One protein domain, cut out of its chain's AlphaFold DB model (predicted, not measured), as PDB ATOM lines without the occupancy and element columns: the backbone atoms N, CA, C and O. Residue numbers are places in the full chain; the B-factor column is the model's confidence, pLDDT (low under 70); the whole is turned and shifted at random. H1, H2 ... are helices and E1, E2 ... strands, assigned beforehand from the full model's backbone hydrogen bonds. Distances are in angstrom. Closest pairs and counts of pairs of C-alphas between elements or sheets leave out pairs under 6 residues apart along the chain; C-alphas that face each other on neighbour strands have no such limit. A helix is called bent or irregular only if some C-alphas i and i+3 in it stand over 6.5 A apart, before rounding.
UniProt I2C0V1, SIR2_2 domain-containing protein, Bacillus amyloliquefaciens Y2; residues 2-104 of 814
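This is residues 2 to 104 of the 814 residues of the protein "SIR2_2 domain-containing protein" of Bacillus amyloliquefaciens Y2 (UniProt I2C0V1). A small core of two parallel strands side by side, E1 and E2, has helices set round it: H1 and H2 pack on each other at one end of the domain, H4 lies toward the other end, and H3 packs on E2. Residues 16 to 17 pair briefly with residues 46 to 47 of E1, and a long stretch with no named element, residues 72 to 85, leads from E2 to H4. The printed part has 103 residues, with four named helices and two named strands in the order H1, H2, E1, H3, E2, H4, and is mostly helix. It is compact, with a radius of gyration of the C-alphas of 14.7 A and spans of 41 by 31 by 27 A.

H1, residues 2 to 12, begins with C-alpha 2 at (30.837, 69.302, 195.980) and is 15.9 A long. H2, residues 25 to 41, is 24.0 A long, with a kink of 51 degrees near residue 35. E1, residues 45 to 49, begins with C-alpha 45 at (43.941, 70.259, 210.575). H3 is residues 56 to 63 and E2 is residues 67 to 71. H4, residues 86 to 103, is 23.0 A long, with a kink of 40 degrees near residue 93, and ends with C-alpha 103 at (45.933, 91.140, 214.719). H2 and H4 are irregular: C-alphas 37 and 40 are 9.4 A apart, and C-alphas 87 and 90 are 8.6 A apart.

E1 and E2 are parallel neighbours, their directions 27 degrees apart. N 47 and O 68, at 3.0 A, and N 70 and O 47, at 2.8 A, are within hydrogen-bond range. E1, H3 and E2 form a strand-helix-strand unit, two parallel neighbour strands with a helix between them along the chain, and its crossover is right-handed. The closest C-alphas of H3 and E2, those of His 59 and Ile 69, are 6.4 A apart. The closest C-alphas of E1 and H4, those of Ile 48 and Leu 94, are 7.7 A apart. H1 and H2 touch, H2 with residues 33 to 38 alone; their closest C-alphas, those of Lys 7 and Val 34, are 6.3 A apart. They run the same way at a steep tilt of 45 degrees. H3 and H4 touch no helix, and H1 is apart from E1 and E2. In H1 and H3 every O i to N i+4 pair is within hydrogen-bond range; in H2 11 of 13 are, and in H4 12 of 14.

The C-alphas farthest apart, those of Asn 40 and Asp 85, are 43.9 A from each other. The printed part has no cut. The links from H1 to H2, 12 residues, and from E2 to H4, 14 residues, are long. The mean pLDDT of the printed part is 75.1, and 31 residues are under 70, among them residues 2 to 13 and 33 to 44.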
ATOM      1  N   ILE A   2      30.404  68.559 194.768       63.16
ATOM      2  CA  ILE A   2      30.837  69.302 195.980       63.16
ATOM      3  C   ILE A   2      31.794  68.484 196.863       63.16
ATOM      4  O   ILE A   2      32.821  68.989 197.302       63.16
ATOM      5  N   GLU A   3      31.501  67.200 197.072       65.31
ATOM      6  CA  GLU A   3      32.353  66.300 197.859       65.31
ATOM      7  C   GLU A   3      33.784  66.203 197.300       65.31
ATOM      8  O   GLU A   3      34.746  66.351 198.048       65.31
ATOM      9  N   SER A   4      33.944  66.013 195.985       61.50
ATOM     10  CA  SER A   4      35.260  65.946 195.327       61.50
ATOM     11  C   SER A   4      36.036  67.262 195.431       61.50
ATOM     12  O   SER A   4      37.247  67.243 195.628       61.50
ATOM     13  N   TYR A   5      35.339  68.399 195.355       65.38
ATOM     14  CA  TYR A   5      35.927  69.729 195.527       65.38
ATOM     15  C   TYR A   5      36.447  69.952 196.956       65.38
ATOM     16  O   TYR A   5      37.592  70.361 197.140       65.38
ATOM     17  N   ILE A   6      35.645  69.608 197.973       68.69
ATOM     18  CA  ILE A   6      36.046  69.683 199.389       68.69
ATOM     19  C   ILE A   6      37.250  68.769 199.646       68.69
ATOM     20  O   ILE A   6      38.221  69.177 200.277       68.69
ATOM     21  N   LYS A   7      37.219  67.547 199.110       66.75
ATOM     22  CA  LYS A   7      38.320  66.583 199.218       66.75
ATOM     23  C   LYS A   7      39.633  67.119 198.635       66.75
ATOM     24  O   LYS A   7      40.667  66.979 199.282       66.75
ATOM     25  N   ALA A   8      39.595  67.761 197.465       63.75
ATOM     26  CA  ALA A   8      40.774  68.363 196.840       63.75
ATOM     27  C   ALA A   8      41.329  69.545 197.655       63.75
ATOM     28  O   ALA A   8      42.523  69.579 197.941       63.75
ATOM     29  N   LEU A   9      40.459  70.462 198.098       68.31
ATOM     30  CA  LEU A   9      40.836  71.627 198.911       68.31
ATOM     31  C   LEU A   9      41.566  71.242 200.196       68.31
ATOM     32  O   LEU A   9      42.573  71.851 200.549       68.31
ATOM     33  N   ILE A  10      41.043  70.243 200.907       69.50
ATOM     34  CA  ILE A  10      41.637  69.822 202.174       69.50
ATOM     35  C   ILE A  10      42.931  69.026 201.932       69.50
ATOM     36  O   ILE A  10      43.833  69.053 202.764       69.50
ATOM     37  N   ALA A  11      43.066  68.350 200.786       63.41
ATOM     38  CA  ALA A  11      44.279  67.607 200.466       63.41
ATOM     39  C   ALA A  11      45.500  68.508 200.197       63.41
ATOM     40  O   ALA A  11      46.632  68.104 200.464       63.41
ATOM     41  N   THR A  12      45.288  69.725 199.688       60.47
ATOM     42  CA  THR A  12      46.372  70.637 199.284       60.47
ATOM     43  C   THR A  12      46.664  71.757 200.285       60.47
ATOM     44  O   THR A  12      47.684  72.436 200.147       60.47
ATOM     45  N   ASN A  13      45.803  71.967 201.288       66.19
ATOM     46  CA  ASN A  13      45.853  73.141 202.161       66.19
ATOM     47  C   ASN A  13      45.800  72.774 203.650       66.19
ATOM     48  O   ASN A  13      45.173  71.802 204.058       66.19
ATOM     49  N   THR A  14      46.365  73.648 204.486       73.94
ATOM     50  CA  THR A  14      46.090  73.648 205.928       73.94
ATOM     51  C   THR A  14      44.680  74.180 206.170       73.94
ATOM     52  O   THR A  14      44.325  75.248 205.668       73.94
ATOM     53  N   VAL A  15      43.877  73.446 206.942       76.75
ATOM     54  CA  VAL A  15      42.455  73.753 207.159       76.75
ATOM     55  C   VAL A  15      42.200  74.154 208.600       76.75
ATOM     56  O   VAL A  15      42.651  73.479 209.521       76.75
ATOM     57  N   LEU A  16      41.437  75.232 208.777       83.12
ATOM     58  CA  LEU A  16      40.922  75.693 210.060       83.12
ATOM     59  C   LEU A  16      39.396  75.560 210.064       83.12
ATOM     60  O   LEU A  16      38.705  76.230 209.300       83.12
ATOM     61  N   PHE A  17      38.873  74.698 210.928       82.31
ATOM     62  CA  PHE A  17      37.445  74.520 211.144       82.31
ATOM     63  C   PHE A  17      36.933  75.573 212.132       82.31
ATOM     64  O   PHE A  17      37.439  75.703 213.250       82.31
ATOM     65  N   ILE A  18      35.919  76.324 211.700       83.00
ATOM     66  CA  ILE A  18      35.330  77.455 212.421       83.00
ATOM     67  C   ILE A  18      33.848  77.154 212.644       83.00
ATOM     68  O   ILE A  18      33.145  76.811 211.698       83.00
ATOM     69  N   GLY A  19      33.374  77.275 213.887       74.50
ATOM     70  CA  GLY A  19      31.955  77.097 214.228       74.50
ATOM     71  C   GLY A  19      31.474  75.644 214.334       74.50
ATOM     72  O   GLY A  19      30.307  75.422 214.637       74.50
ATOM     73  N   TYR A  20      32.357  74.662 214.135       74.69
ATOM     74  CA  TYR A  20      32.053  73.246 214.336       74.69
ATOM     75  C   TYR A  20      32.334  72.824 215.776       74.69
ATOM     76  O   TYR A  20      33.315  73.254 216.379       74.69
ATOM     77  N   SER A  21      31.499  71.932 216.310       73.31
ATOM     78  CA  SER A  21      31.830  71.210 217.535       73.31
ATOM     79  C   SER A  21      32.555  69.918 217.191       73.31
ATOM     80  O   SER A  21      32.245  69.250 216.209       73.31
ATOM     81  N   ILE A  22      33.457  69.506 218.071       68.25
ATOM     82  CA  ILE A  22      34.092  68.185 218.051       68.25
ATOM     83  C   ILE A  22      33.054  67.040 217.984       68.25
ATOM     84  O   ILE A  22      33.294  65.994 217.378       68.25
ATOM     85  N   ASN A  23      31.879  67.255 218.581       70.62
ATOM     86  CA  ASN A  23      30.789  66.281 218.625       70.62
ATOM     87  C   ASN A  23      29.883  66.313 217.379       70.62
ATOM     88  O   ASN A  23      28.908  65.570 217.323       70.62
ATOM     89  N   ASP A  24      30.166  67.173 216.398       74.81
ATOM     90  CA  ASP A  24      29.365  67.296 215.182       74.81
ATOM     91  C   ASP A  24      29.607  66.092 214.251       74.81
ATOM     92  O   ASP A  24      30.742  65.770 213.878       74.81
ATOM     93  N   SER A  25      28.534  65.399 213.869       74.06
ATOM     94  CA  SER A  25      28.592  64.261 212.945       74.06
ATOM     95  C   SER A  25      29.113  64.657 211.562       74.06
ATOM     96  O   SER A  25      29.845  63.883 210.946       74.06
ATOM     97  N   ASN A  26      28.796  65.865 211.091       72.06
ATOM     98  CA  ASN A  26      29.236  66.374 209.793       72.06
ATOM     99  C   ASN A  26      30.737  66.667 209.797       72.06
ATOM    100  O   ASN A  26      31.436  66.298 208.854       72.06
ATOM    101  N   PHE A  27      31.252  67.254 210.883       75.56
ATOM    102  CA  PHE A  27      32.693  67.443 211.074       75.56
ATOM    103  C   PHE A  27      33.430  66.101 211.046       75.56
ATOM    104  O   PHE A  27      34.395  65.940 210.300       75.56
ATOM    105  N   ASN A  28      32.942  65.115 211.804       74.00
ATOM    106  CA  ASN A  28      33.553  63.788 211.864       74.00
ATOM    107  C   ASN A  28      33.547  63.070 210.503       74.00
ATOM    108  O   ASN A  28      34.520  62.393 210.162       74.00
ATOM    109  N   LEU A  29      32.492  63.246 209.706       74.19
ATOM    110  CA  LEU A  29      32.361  62.663 208.371       74.19
ATOM    111  C   LEU A  29      33.306  63.323 207.354       74.19
ATOM    112  O   LEU A  29      34.059  62.622 206.674       74.19
ATOM    113  N   ILE A  30      33.352  64.661 207.314       72.75
ATOM    114  CA  ILE A  30      34.307  65.414 206.482       72.75
ATOM    115  C   ILE A  30      35.739  65.046 206.878       72.75
ATOM    116  O   ILE A  30      36.581  64.782 206.024       72.75
ATOM    117  N   PHE A  31      36.018  64.951 208.174       71.56
ATOM    118  CA  PHE A  31      37.334  64.593 208.678       71.56
ATOM    119  C   PHE A  31      37.767  63.167 208.294       71.56
ATOM    120  O   PHE A  31      38.915  62.956 207.893       71.56
ATOM    121  N   GLN A  32      36.861  62.183 208.354       73.19
ATOM    122  CA  GLN A  32      37.159  60.827 207.883       73.19
ATOM    123  C   GLN A  32      37.506  60.799 206.391       73.19
ATOM    124  O   GLN A  32      38.441  60.097 205.998       73.19
ATOM    125  N   TRP A  33      36.812  61.583 205.563       69.62
ATOM    126  CA  TRP A  33      37.149  61.704 204.143       69.62
ATOM    127  C   TRP A  33      38.571  62.214 203.935       69.62
ATOM    128  O   TRP A  33      39.323  61.638 203.153       69.62
ATOM    129  N   VAL A  34      38.959  63.245 204.679       62.28
ATOM    130  CA  VAL A  34      40.293  63.848 204.597       62.28
ATOM    131  C   VAL A  34      41.380  62.854 205.000       62.28
ATOM    132  O   VAL A  34      42.377  62.690 204.295       62.28
ATOM    133  N   LYS A  35      41.172  62.142 206.111       65.81
ATOM    134  CA  LYS A  35      42.123  61.147 206.615       65.81
ATOM    135  C   LYS A  35      42.326  59.989 205.634       65.81
ATOM    136  O   LYS A  35      43.459  59.560 205.421       65.81
ATOM    137  N   ASN A  36      41.248  59.510 205.011       65.75
ATOM    138  CA  ASN A  36      41.306  58.402 204.054       65.75
ATOM    139  C   ASN A  36      42.084  58.756 202.776       65.75
ATOM    140  O   ASN A  36      42.725  57.881 202.193       65.75
ATOM    141  N   ILE A  37      42.051  60.026 202.363       61.28
ATOM    142  CA  ILE A  37      42.740  60.523 201.164       61.28
ATOM    143  C   ILE A  37      44.227  60.745 201.430       61.28
ATOM    144  O   ILE A  37      45.063  60.353 200.621       61.28
ATOM    145  N   LEU A  38      44.566  61.356 202.566       57.66
ATOM    146  CA  LEU A  38      45.925  61.831 202.834       57.66
ATOM    147  C   LEU A  38      46.842  60.806 203.515       57.66
ATOM    148  O   LEU A  38      48.062  60.976 203.481       57.66
ATOM    149  N   ARG A  39      46.289  59.737 204.112       63.19
ATOM    150  CA  ARG A  39      47.032  58.646 204.777       63.19
ATOM    151  C   ARG A  39      48.199  59.166 205.642       63.19
ATOM    152  O   ARG A  39      47.957  59.828 206.646       63.19
ATOM    153  N   ASN A  40      49.448  58.886 205.255       54.50
ATOM    154  CA  ASN A  40      50.664  59.227 206.008       54.50
ATOM    155  C   ASN A  40      51.189  60.653 205.738       54.50
ATOM    156  O   ASN A  40      52.127  61.089 206.398       54.50
ATOM    157  N   HIS A  41      50.599  61.385 204.789       54.62
ATOM    158  CA  HIS A  41      51.000  62.742 204.391       54.62
ATOM    159  C   HIS A  41      49.992  63.809 204.846       54.62
ATOM    160  O   HIS A  41      49.868  64.869 204.232       54.62
ATOM    161  N   PHE A  42      49.246  63.516 205.912       61.06
ATOM    162  CA  PHE A  42      48.205  64.381 206.456       61.06
ATOM    163  C   PHE A  42      48.779  65.736 206.902       61.06
ATOM    164  O   PHE A  42      49.555  65.799 207.856       61.06
ATOM    165  N   GLN A  43      48.391  66.830 206.233       61.38
ATOM    166  CA  GLN A  43      48.647  68.176 206.753       61.38
ATOM    167  C   GLN A  43      47.790  68.400 208.008       61.38
ATOM    168  O   GLN A  43      46.615  68.038 207.999       61.38
ATOM    169  N   PRO A  44      48.335  68.990 209.087       64.81
ATOM    170  CA  PRO A  44      47.590  69.181 210.324       64.81
ATOM    171  C   PRO A  44      46.330  70.021 210.090       64.81
ATOM    172  O   PRO A  44      46.397  71.129 209.558       64.81
ATOM    173  N   ALA A  45      45.183  69.501 210.523       73.62
ATOM    174  CA  ALA A  45      43.941  70.259 210.575       73.62
ATOM    175  C   ALA A  45      43.855  70.996 211.913       73.62
ATOM    176  O   ALA A  45      44.326  70.488 212.931       73.62
ATOM    177  N   TYR A  46      43.229  72.166 211.923       84.06
ATOM    178  CA  TYR A  46      43.011  72.962 213.122       84.06
ATOM    179  C   TYR A  46      41.520  73.144 213.377       84.06
ATOM    180  O   TYR A  46      40.749  73.304 212.437       84.06
ATOM    181  N   LEU A  47      41.106  73.145 214.637       85.94
ATOM    182  CA  LEU A  47      39.725  73.411 215.043       85.94
ATOM    183  C   LEU A  47      39.727  74.461 216.150       85.94
ATOM    184  O   LEU A  47      40.478  74.312 217.111       85.94
ATOM    185  N   ILE A  48      38.892  75.495 216.031       86.81
ATOM    186  CA  ILE A  48      38.687  76.456 217.122       86.81
ATOM    187  C   ILE A  48      37.618  75.909 218.067       86.81
ATOM    188  O   ILE A  48      36.467  75.749 217.668       86.81
ATOM    189  N   GLU A  49      37.984  75.683 219.326       86.38
ATOM    190  CA  GLU A  49      37.043  75.343 220.392       86.38
ATOM    191  C   GLU A  49      36.849  76.560 221.303       86.38
ATOM    192  O   GLU A  49      37.714  76.918 222.106       86.38
ATOM    193  N   SER A  50      35.706  77.230 221.144       81.56
ATOM    194  CA  SER A  50      35.335  78.423 221.915       81.56
ATOM    195  C   SER A  50      34.354  78.135 223.054       81.56
ATOM    196  O   SER A  50      34.104  79.009 223.889       81.56
ATOM    197  N   SER A  51      33.793  76.922 223.110       74.69
ATOM    198  CA  SER A  51      32.693  76.556 224.004       74.69
ATOM    199  C   SER A  51      33.106  75.693 225.197       74.69
ATOM    200  O   SER A  51      32.374  75.640 226.187       74.69
ATOM    201  N   LYS A  52      34.267  75.038 225.120       75.94
ATOM    202  CA  LYS A  52      34.796  74.162 226.169       75.94
ATOM    203  C   LYS A  52      36.173  74.618 226.640       75.94
ATOM    204  O   LYS A  52      36.961  75.159 225.870       75.94
ATOM    205  N   LYS A  53      36.466  74.322 227.907       76.62
ATOM    206  CA  LYS A  53      37.813  74.443 228.473       76.62
ATOM    207  C   LYS A  53      38.717  73.334 227.943       76.62
ATOM    208  O   LYS A  53      38.238  72.264 227.566       76.62
ATOM    209  N   TYR A  54      40.021  73.583 227.977       79.56
ATOM    210  CA  TYR A  54      41.030  72.606 227.590       79.56
ATOM    211  C   TYR A  54      40.875  71.279 228.345       79.56
ATOM    212  O   TYR A  54      40.818  71.237 229.575       79.56
ATOM    213  N   SER A  55      40.862  70.177 227.592       77.94
ATOM    214  CA  SER A  55      40.910  68.815 228.119       77.94
ATOM    215  C   SER A  55      42.118  68.088 227.543       77.94
ATOM    216  O   SER A  55      42.208  67.854 226.337       77.94
ATOM    217  N   ARG A  56      43.048  67.679 228.413       75.31
ATOM    218  CA  ARG A  56      44.273  66.970 228.007       75.31
ATOM    219  C   ARG A  56      43.969  65.658 227.277       75.31
ATOM    220  O   ARG A  56      44.663  65.323 226.319       75.31
ATOM    221  N   MET A  57      42.941  64.928 227.716       71.44
ATOM    222  CA  MET A  57      42.524  63.666 227.093       71.44
ATOM    223  C   MET A  57      41.919  63.894 225.702       71.44
ATOM    224  O   MET A  57      42.301  63.210 224.757       71.44
ATOM    225  N   GLU A  58      41.031  64.883 225.559       74.88
ATOM    226  CA  GLU A  58      40.396  65.237 224.280       74.88
ATOM    227  C   GLU A  58      41.444  65.757 223.288       74.88
ATOM    228  O   GLU A  58      41.554  65.269 222.164       74.88
ATOM    229  N   HIS A  59      42.304  66.667 223.741       77.00
ATOM    230  CA  HIS A  59      43.405  67.192 222.947       77.00
ATOM    231  C   HIS A  59      44.357  66.081 222.468       77.00
ATOM    232  O   HIS A  59      44.682  66.035 221.285       77.00
ATOM    233  N   ALA A  60      44.777  65.155 223.338       69.75
ATOM    234  CA  ALA A  60      45.646  64.042 222.939       69.75
ATOM    235  C   ALA A  60      44.958  63.083 221.951       69.75
ATOM    236  O   ALA A  60      45.574  62.655 220.975       69.75
ATOM    237  N   TYR A  61      43.675  62.784 222.165       73.69
ATOM    238  CA  TYR A  61      42.884  61.928 221.281       73.69
ATOM    239  C   TYR A  61      42.776  62.498 219.861       73.69
ATOM    240  O   TYR A  61      43.024  61.784 218.887       73.69
ATOM    241  N   TYR A  62      42.452  63.787 219.731       75.19
ATOM    242  CA  TYR A  62      42.313  64.443 218.429       75.19
ATOM    243  C   TYR A  62      43.661  64.747 217.773       75.19
ATOM    244  O   TYR A  62      43.801  64.535 216.566       75.19
ATOM    245  N   LYS A  63      44.686  65.100 218.557       75.69
ATOM    246  CA  LYS A  63      46.055  65.280 218.058       75.69
ATOM    247  C   LYS A  63      46.612  63.990 217.458       75.69
ATOM    248  O   LYS A  63      47.129  64.017 216.346       75.69
ATOM    249  N   ASN A  64      46.407  62.848 218.120       70.81
ATOM    250  CA  ASN A  64      46.780  61.527 217.589       70.81
ATOM    251  C   ASN A  64      45.981  61.132 216.336       70.81
ATOM    252  O   ASN A  64      46.370  60.220 215.610       70.81
ATOM    253  N   ARG A  65      44.858  61.807 216.069       69.44
ATOM    254  CA  ARG A  65      44.076  61.644 214.840       69.44
ATOM    255  C   ARG A  65      44.469  62.630 213.739       69.44
ATOM    256  O   ARG A  65      44.043  62.403 212.615       69.44
ATOM    257  N   GLY A  66      45.291  63.644 214.024       67.69
ATOM    258  CA  GLY A  66      45.736  64.663 213.065       67.69
ATOM    259  C   GLY A  66      45.037  66.023 213.194       67.69
ATOM    260  O   GLY A  66      45.266  66.898 212.360       67.69
ATOM    261  N   ILE A  67      44.202  66.229 214.220       74.50
ATOM    262  CA  ILE A  67      43.516  67.506 214.485       74.50
ATOM    263  C   ILE A  67      44.160  68.199 215.682       74.50
ATOM    264  O   ILE A  67      44.181  67.665 216.790       74.50
ATOM    265  N   ASN A  68      44.619  69.427 215.476       82.75
ATOM    266  CA  ASN A  68      45.081  70.315 216.531       82.75
ATOM    267  C   ASN A  68      43.933  71.233 216.961       82.75
ATOM    268  O   ASN A  68      43.426  72.028 216.174       82.75
ATOM    269  N   ILE A  69      43.513  71.131 218.218       84.44
ATOM    270  CA  ILE A  69      42.427  71.961 218.743       84.44
ATOM    271  C   ILE A  69      43.030  73.205 219.395       84.44
ATOM    272  O   ILE A  69      43.868  73.096 220.289       84.44
ATOM    273  N   LEU A  70      42.588  74.374 218.940       86.88
ATOM    274  CA  LEU A  70      42.922  75.678 219.493       86.88
ATOM    275  C   LEU A  70      41.801  76.083 220.451       86.88
ATOM    276  O   LEU A  70      40.700  76.429 220.020       86.88
ATOM    277  N   TYR A  71      42.071  75.999 221.750       86.12
ATOM    278  CA  TYR A  71      41.103  76.351 222.784       86.12
ATOM    279  C   TYR A  71      41.175  77.843 223.085       86.12
ATOM    280  O   TYR A  71      42.259  78.360 223.339       86.12
ATOM    281  N   TYR A  72      40.021  78.513 223.111       85.00
ATOM    282  CA  TYR A  72      39.926  79.937 223.450       85.00
ATOM    283  C   TYR A  72      40.666  80.279 224.751       85.00
ATOM    284  O   TYR A  72      41.478  81.198 224.782       85.00
ATOM    285  N   ASP A  73      40.417  79.499 225.809       82.56
ATOM    286  CA  ASP A  73      40.947  79.767 227.152       82.56
ATOM    287  C   ASP A  73      42.473  79.514 227.270       82.56
ATOM    288  O   ASP A  73      43.074  79.889 228.271       82.56
ATOM    289  N   GLU A  74      43.110  78.907 226.258       83.31
ATOM    290  CA  GLU A  74      44.560  78.630 226.224       83.31
ATOM    291  C   GLU A  74      45.353  79.684 225.432       83.31
ATOM    292  O   GLU A  74      46.585  79.641 225.401       83.31
ATOM    293  N   ILE A  75      44.680  80.626 224.763       80.25
ATOM    294  CA  ILE A  75      45.358  81.660 223.979       80.25
ATOM    295  C   ILE A  75      45.547  82.908 224.845       80.25
ATOM    296  O   ILE A  75      44.590  83.548 225.280       80.25
ATOM    297  N   SER A  76      46.805  83.265 225.098       72.94
ATOM    298  CA  SER A  76      47.160  84.427 225.910       72.94
ATOM    299  C   SER A  76      46.906  85.748 225.172       72.94
ATOM    300  O   SER A  76      47.096  85.856 223.962       72.94
ATOM    301  N   ASN A  77      46.520  86.782 225.928       74.62
ATOM    302  CA  ASN A  77      46.280  88.147 225.434       74.62
ATOM    303  C   ASN A  77      45.163  88.264 224.378       74.62
ATOM    304  O   ASN A  77      45.272  89.061 223.446       74.62
ATOM    305  N   MET A  78      44.085  87.486 224.524       81.19
ATOM    306  CA  MET A  78      42.888  87.630 223.692       81.19
ATOM    307  C   MET A  78      42.231  89.010 223.878       81.19
ATOM    308  O   MET A  78      42.034  89.433 225.023       81.19
ATOM    309  N   PRO A  79      41.869  89.715 222.787       75.88
ATOM    310  CA  PRO A  79      41.059  90.923 222.876       75.88
ATOM    311  C   PRO A  79      39.653  90.566 223.376       75.88
ATOM    312  O   PRO A  79      39.179  89.466 223.126       75.88
ATOM    313  N   ASN A  80      38.988  91.489 224.070       80.75
ATOM    314  CA  ASN A  80      37.604  91.321 224.518       80.75
ATOM    315  C   ASN A  80      36.726  92.355 223.806       80.75
ATOM    316  O   ASN A  80      36.569  93.476 224.293       80.75
ATOM    317  N   ASN A  81      36.228  92.007 222.619       76.56
ATOM    318  CA  ASN A  81      35.581  92.980 221.738       76.56
ATOM    319  C   ASN A  81      34.081  93.162 222.018       76.56
ATOM    320  O   ASN A  81      33.538  94.199 221.651       76.56
ATOM    321  N   ASN A  82      33.412  92.186 222.656       81.75
ATOM    322  CA  ASN A  82      31.973  92.212 222.990       81.75
ATOM    323  C   ASN A  82      31.064  92.714 221.845       81.75
ATOM    324  O   ASN A  82      30.195  93.559 222.049       81.75
ATOM    325  N   ILE A  83      31.285  92.213 220.629       87.38
ATOM    326  CA  ILE A  83      30.581  92.657 219.413       87.38
ATOM    327  C   ILE A  83      29.110  92.224 219.403       87.38
ATOM    328  O   ILE A  83      28.257  92.925 218.860       87.38
ATOM    329  N   PHE A  84      28.809  91.062 219.979       86.75
ATOM    330  CA  PHE A  84      27.464  90.500 220.068       86.75
ATOM    331  C   PHE A  84      26.892  90.648 221.479       86.75
ATOM    332  O   PHE A  84      27.644  90.794 222.447       86.75
ATOM    333  N   ASP A  85      25.569  90.513 221.605       87.12
ATOM    334  CA  ASP A  85      24.887  90.466 222.900       87.12
ATOM    335  C   ASP A  85      25.569  89.497 223.873       87.12
ATOM    336  O   ASP A  85      26.042  88.424 223.489       87.12
ATOM    337  N   ILE A  86      25.559  89.844 225.161       79.38
ATOM    338  CA  ILE A  86      26.176  89.055 226.243       79.38
ATOM    339  C   ILE A  86      25.660  87.605 226.263       79.38
ATOM    340  O   ILE A  86      26.398  86.680 226.605       79.38
ATOM    341  N   SER A  87      24.409  87.385 225.850       84.38
ATOM    342  CA  SER A  87      23.818  86.049 225.717       84.38
ATOM    343  C   SER A  87      24.534  85.176 224.671       84.38
ATOM    344  O   SER A  87      24.566  83.953 224.819       84.38
ATOM    345  N   ASN A  88      25.185  85.774 223.666       85.88
ATOM    346  CA  ASN A  88      25.973  85.099 222.633       85.88
ATOM    347  C   ASN A  88      27.479  85.079 222.957       85.88
ATOM    348  O   ASN A  88      28.344  85.433 222.149       85.88
ATOM    349  N   TRP A  89      27.810  84.606 224.155       83.94
ATOM    350  CA  TRP A  89      29.193  84.497 224.627       83.94
ATOM    351  C   TRP A  89      30.088  83.629 223.719       83.94
ATOM    352  O   TRP A  89      31.280  83.903 223.598       83.94
ATOM    353  N   ARG A  90      29.536  82.608 223.040       83.81
ATOM    354  CA  ARG A  90      30.285  81.766 222.082       83.81
ATOM    355  C   ARG A  90      30.671  82.534 220.822       83.81
ATOM    356  O   ARG A  90      31.792  82.373 220.342       83.81
ATOM    357  N   GLY A  91      29.752  83.350 220.302       84.50
ATOM    358  CA  GLY A  91      30.000  84.230 219.163       84.50
ATOM    359  C   GLY A  91      31.066  85.270 219.485       84.50
ATOM    360  O   GLY A  91      31.998  85.431 218.704       84.50
ATOM    361  N   ASN A  92      30.989  85.887 220.670       86.44
ATOM    362  CA  ASN A  92      32.007  86.826 221.150       86.44
ATOM    363  C   ASN A  92      33.391  86.170 221.255       86.44
ATOM    364  O   ASN A  92      34.329  86.637 220.619       86.44
ATOM    365  N   ARG A  93      33.505  85.009 221.918       88.50
ATOM    366  CA  ARG A  93      34.777  84.268 222.016       88.50
ATOM    367  C   ARG A  93      35.360  83.879 220.657       88.50
ATOM    368  O   ARG A  93      36.568  83.949 220.449       88.50
ATOM    369  N   LEU A  94      34.516  83.435 219.726       88.12
ATOM    370  CA  LEU A  94      34.972  83.099 218.380       88.12
ATOM    371  C   LEU A  94      35.461  84.345 217.630       88.12
ATOM    372  O   LEU A  94      36.506  84.300 216.986       88.12
ATOM    373  N   PHE A  95      34.725  85.452 217.734       87.06
ATOM    374  CA  PHE A  95      35.107  86.725 217.133       87.06
ATOM    375  C   PHE A  95      36.430  87.245 217.689       87.06
ATOM    376  O   PHE A  95      37.269  87.706 216.919       87.06
ATOM    377  N   ASP A  96      36.646  87.120 218.994       87.56
ATOM    378  CA  ASP A  96      37.894  87.497 219.653       87.56
ATOM    379  C   ASP A  96      39.073  86.675 219.118       87.56
ATOM    380  O   ASP A  96      40.106  87.251 218.779       87.56
ATOM    381  N   VAL A  97      38.901  85.361 218.907       86.81
ATOM    382  CA  VAL A  97      39.943  84.502 218.308       86.81
ATOM    383  C   VAL A  97      40.260  84.897 216.873       86.81
ATOM    384  O   VAL A  97      41.429  84.994 216.499       86.81
ATOM    385  N   LEU A  98      39.236  85.147 216.059       85.62
ATOM    386  CA  LEU A  98      39.424  85.558 214.667       85.62
ATOM    387  C   LEU A  98      40.033  86.963 214.567       85.62
ATOM    388  O   LEU A  98      40.908  87.197 213.738       85.62
ATOM    389  N   SER A  99      39.627  87.876 215.447       81.25
ATOM    390  CA  SER A  99      40.206  89.216 215.566       81.25
ATOM    391  C   SER A  99      41.659  89.155 216.013       81.25
ATOM    392  O   SER A  99      42.500  89.856 215.460       81.25
ATOM    393  N   TYR A 100      41.980  88.264 216.948       82.94
ATOM    394  CA  TYR A 100      43.347  87.998 217.365       82.94
ATOM    395  C   TYR A 100      44.187  87.448 216.204       82.94
ATOM    396  O   TYR A 100      45.283  87.947 215.960       82.94
ATOM    397  N   PHE A 101      43.657  86.515 215.406       79.00
ATOM    398  CA  PHE A 101      44.313  86.057 214.175       79.00
ATOM    399  C   PHE A 101      44.548  87.177 213.165       79.00
ATOM    400  O   PHE A 101      45.643  87.269 212.614       79.00
ATOM    401  N   ASN A 102      43.581  88.074 212.991       69.50
ATOM    402  CA  ASN A 102      43.744  89.256 212.147       69.50
ATOM    403  C   ASN A 102      44.723  90.284 212.739       69.50
ATOM    404  O   ASN A 102      45.327  91.042 211.986       69.50
ATOM    405  N   SER A 103      44.928  90.297 214.060       66.00
ATOM    406  CA  SER A 103      45.933  91.140 214.719       66.00
ATOM    407  C   SER A 103      47.366  90.614 214.560       66.00
ATOM    408  O   SER A 103      48.321  91.382 214.693       66.00
ATOM    409  N   PHE A 104      47.544  89.338 214.189       63.47
ATOM    410  CA  PHE A 104      48.815  88.828 213.664       63.47
ATOM    411  C   PHE A 104      49.011  89.273 212.216       63.47
ATOM    412  O   PHE A 104      49.257  88.460 211.319       63.47
TER     413      PHE A 104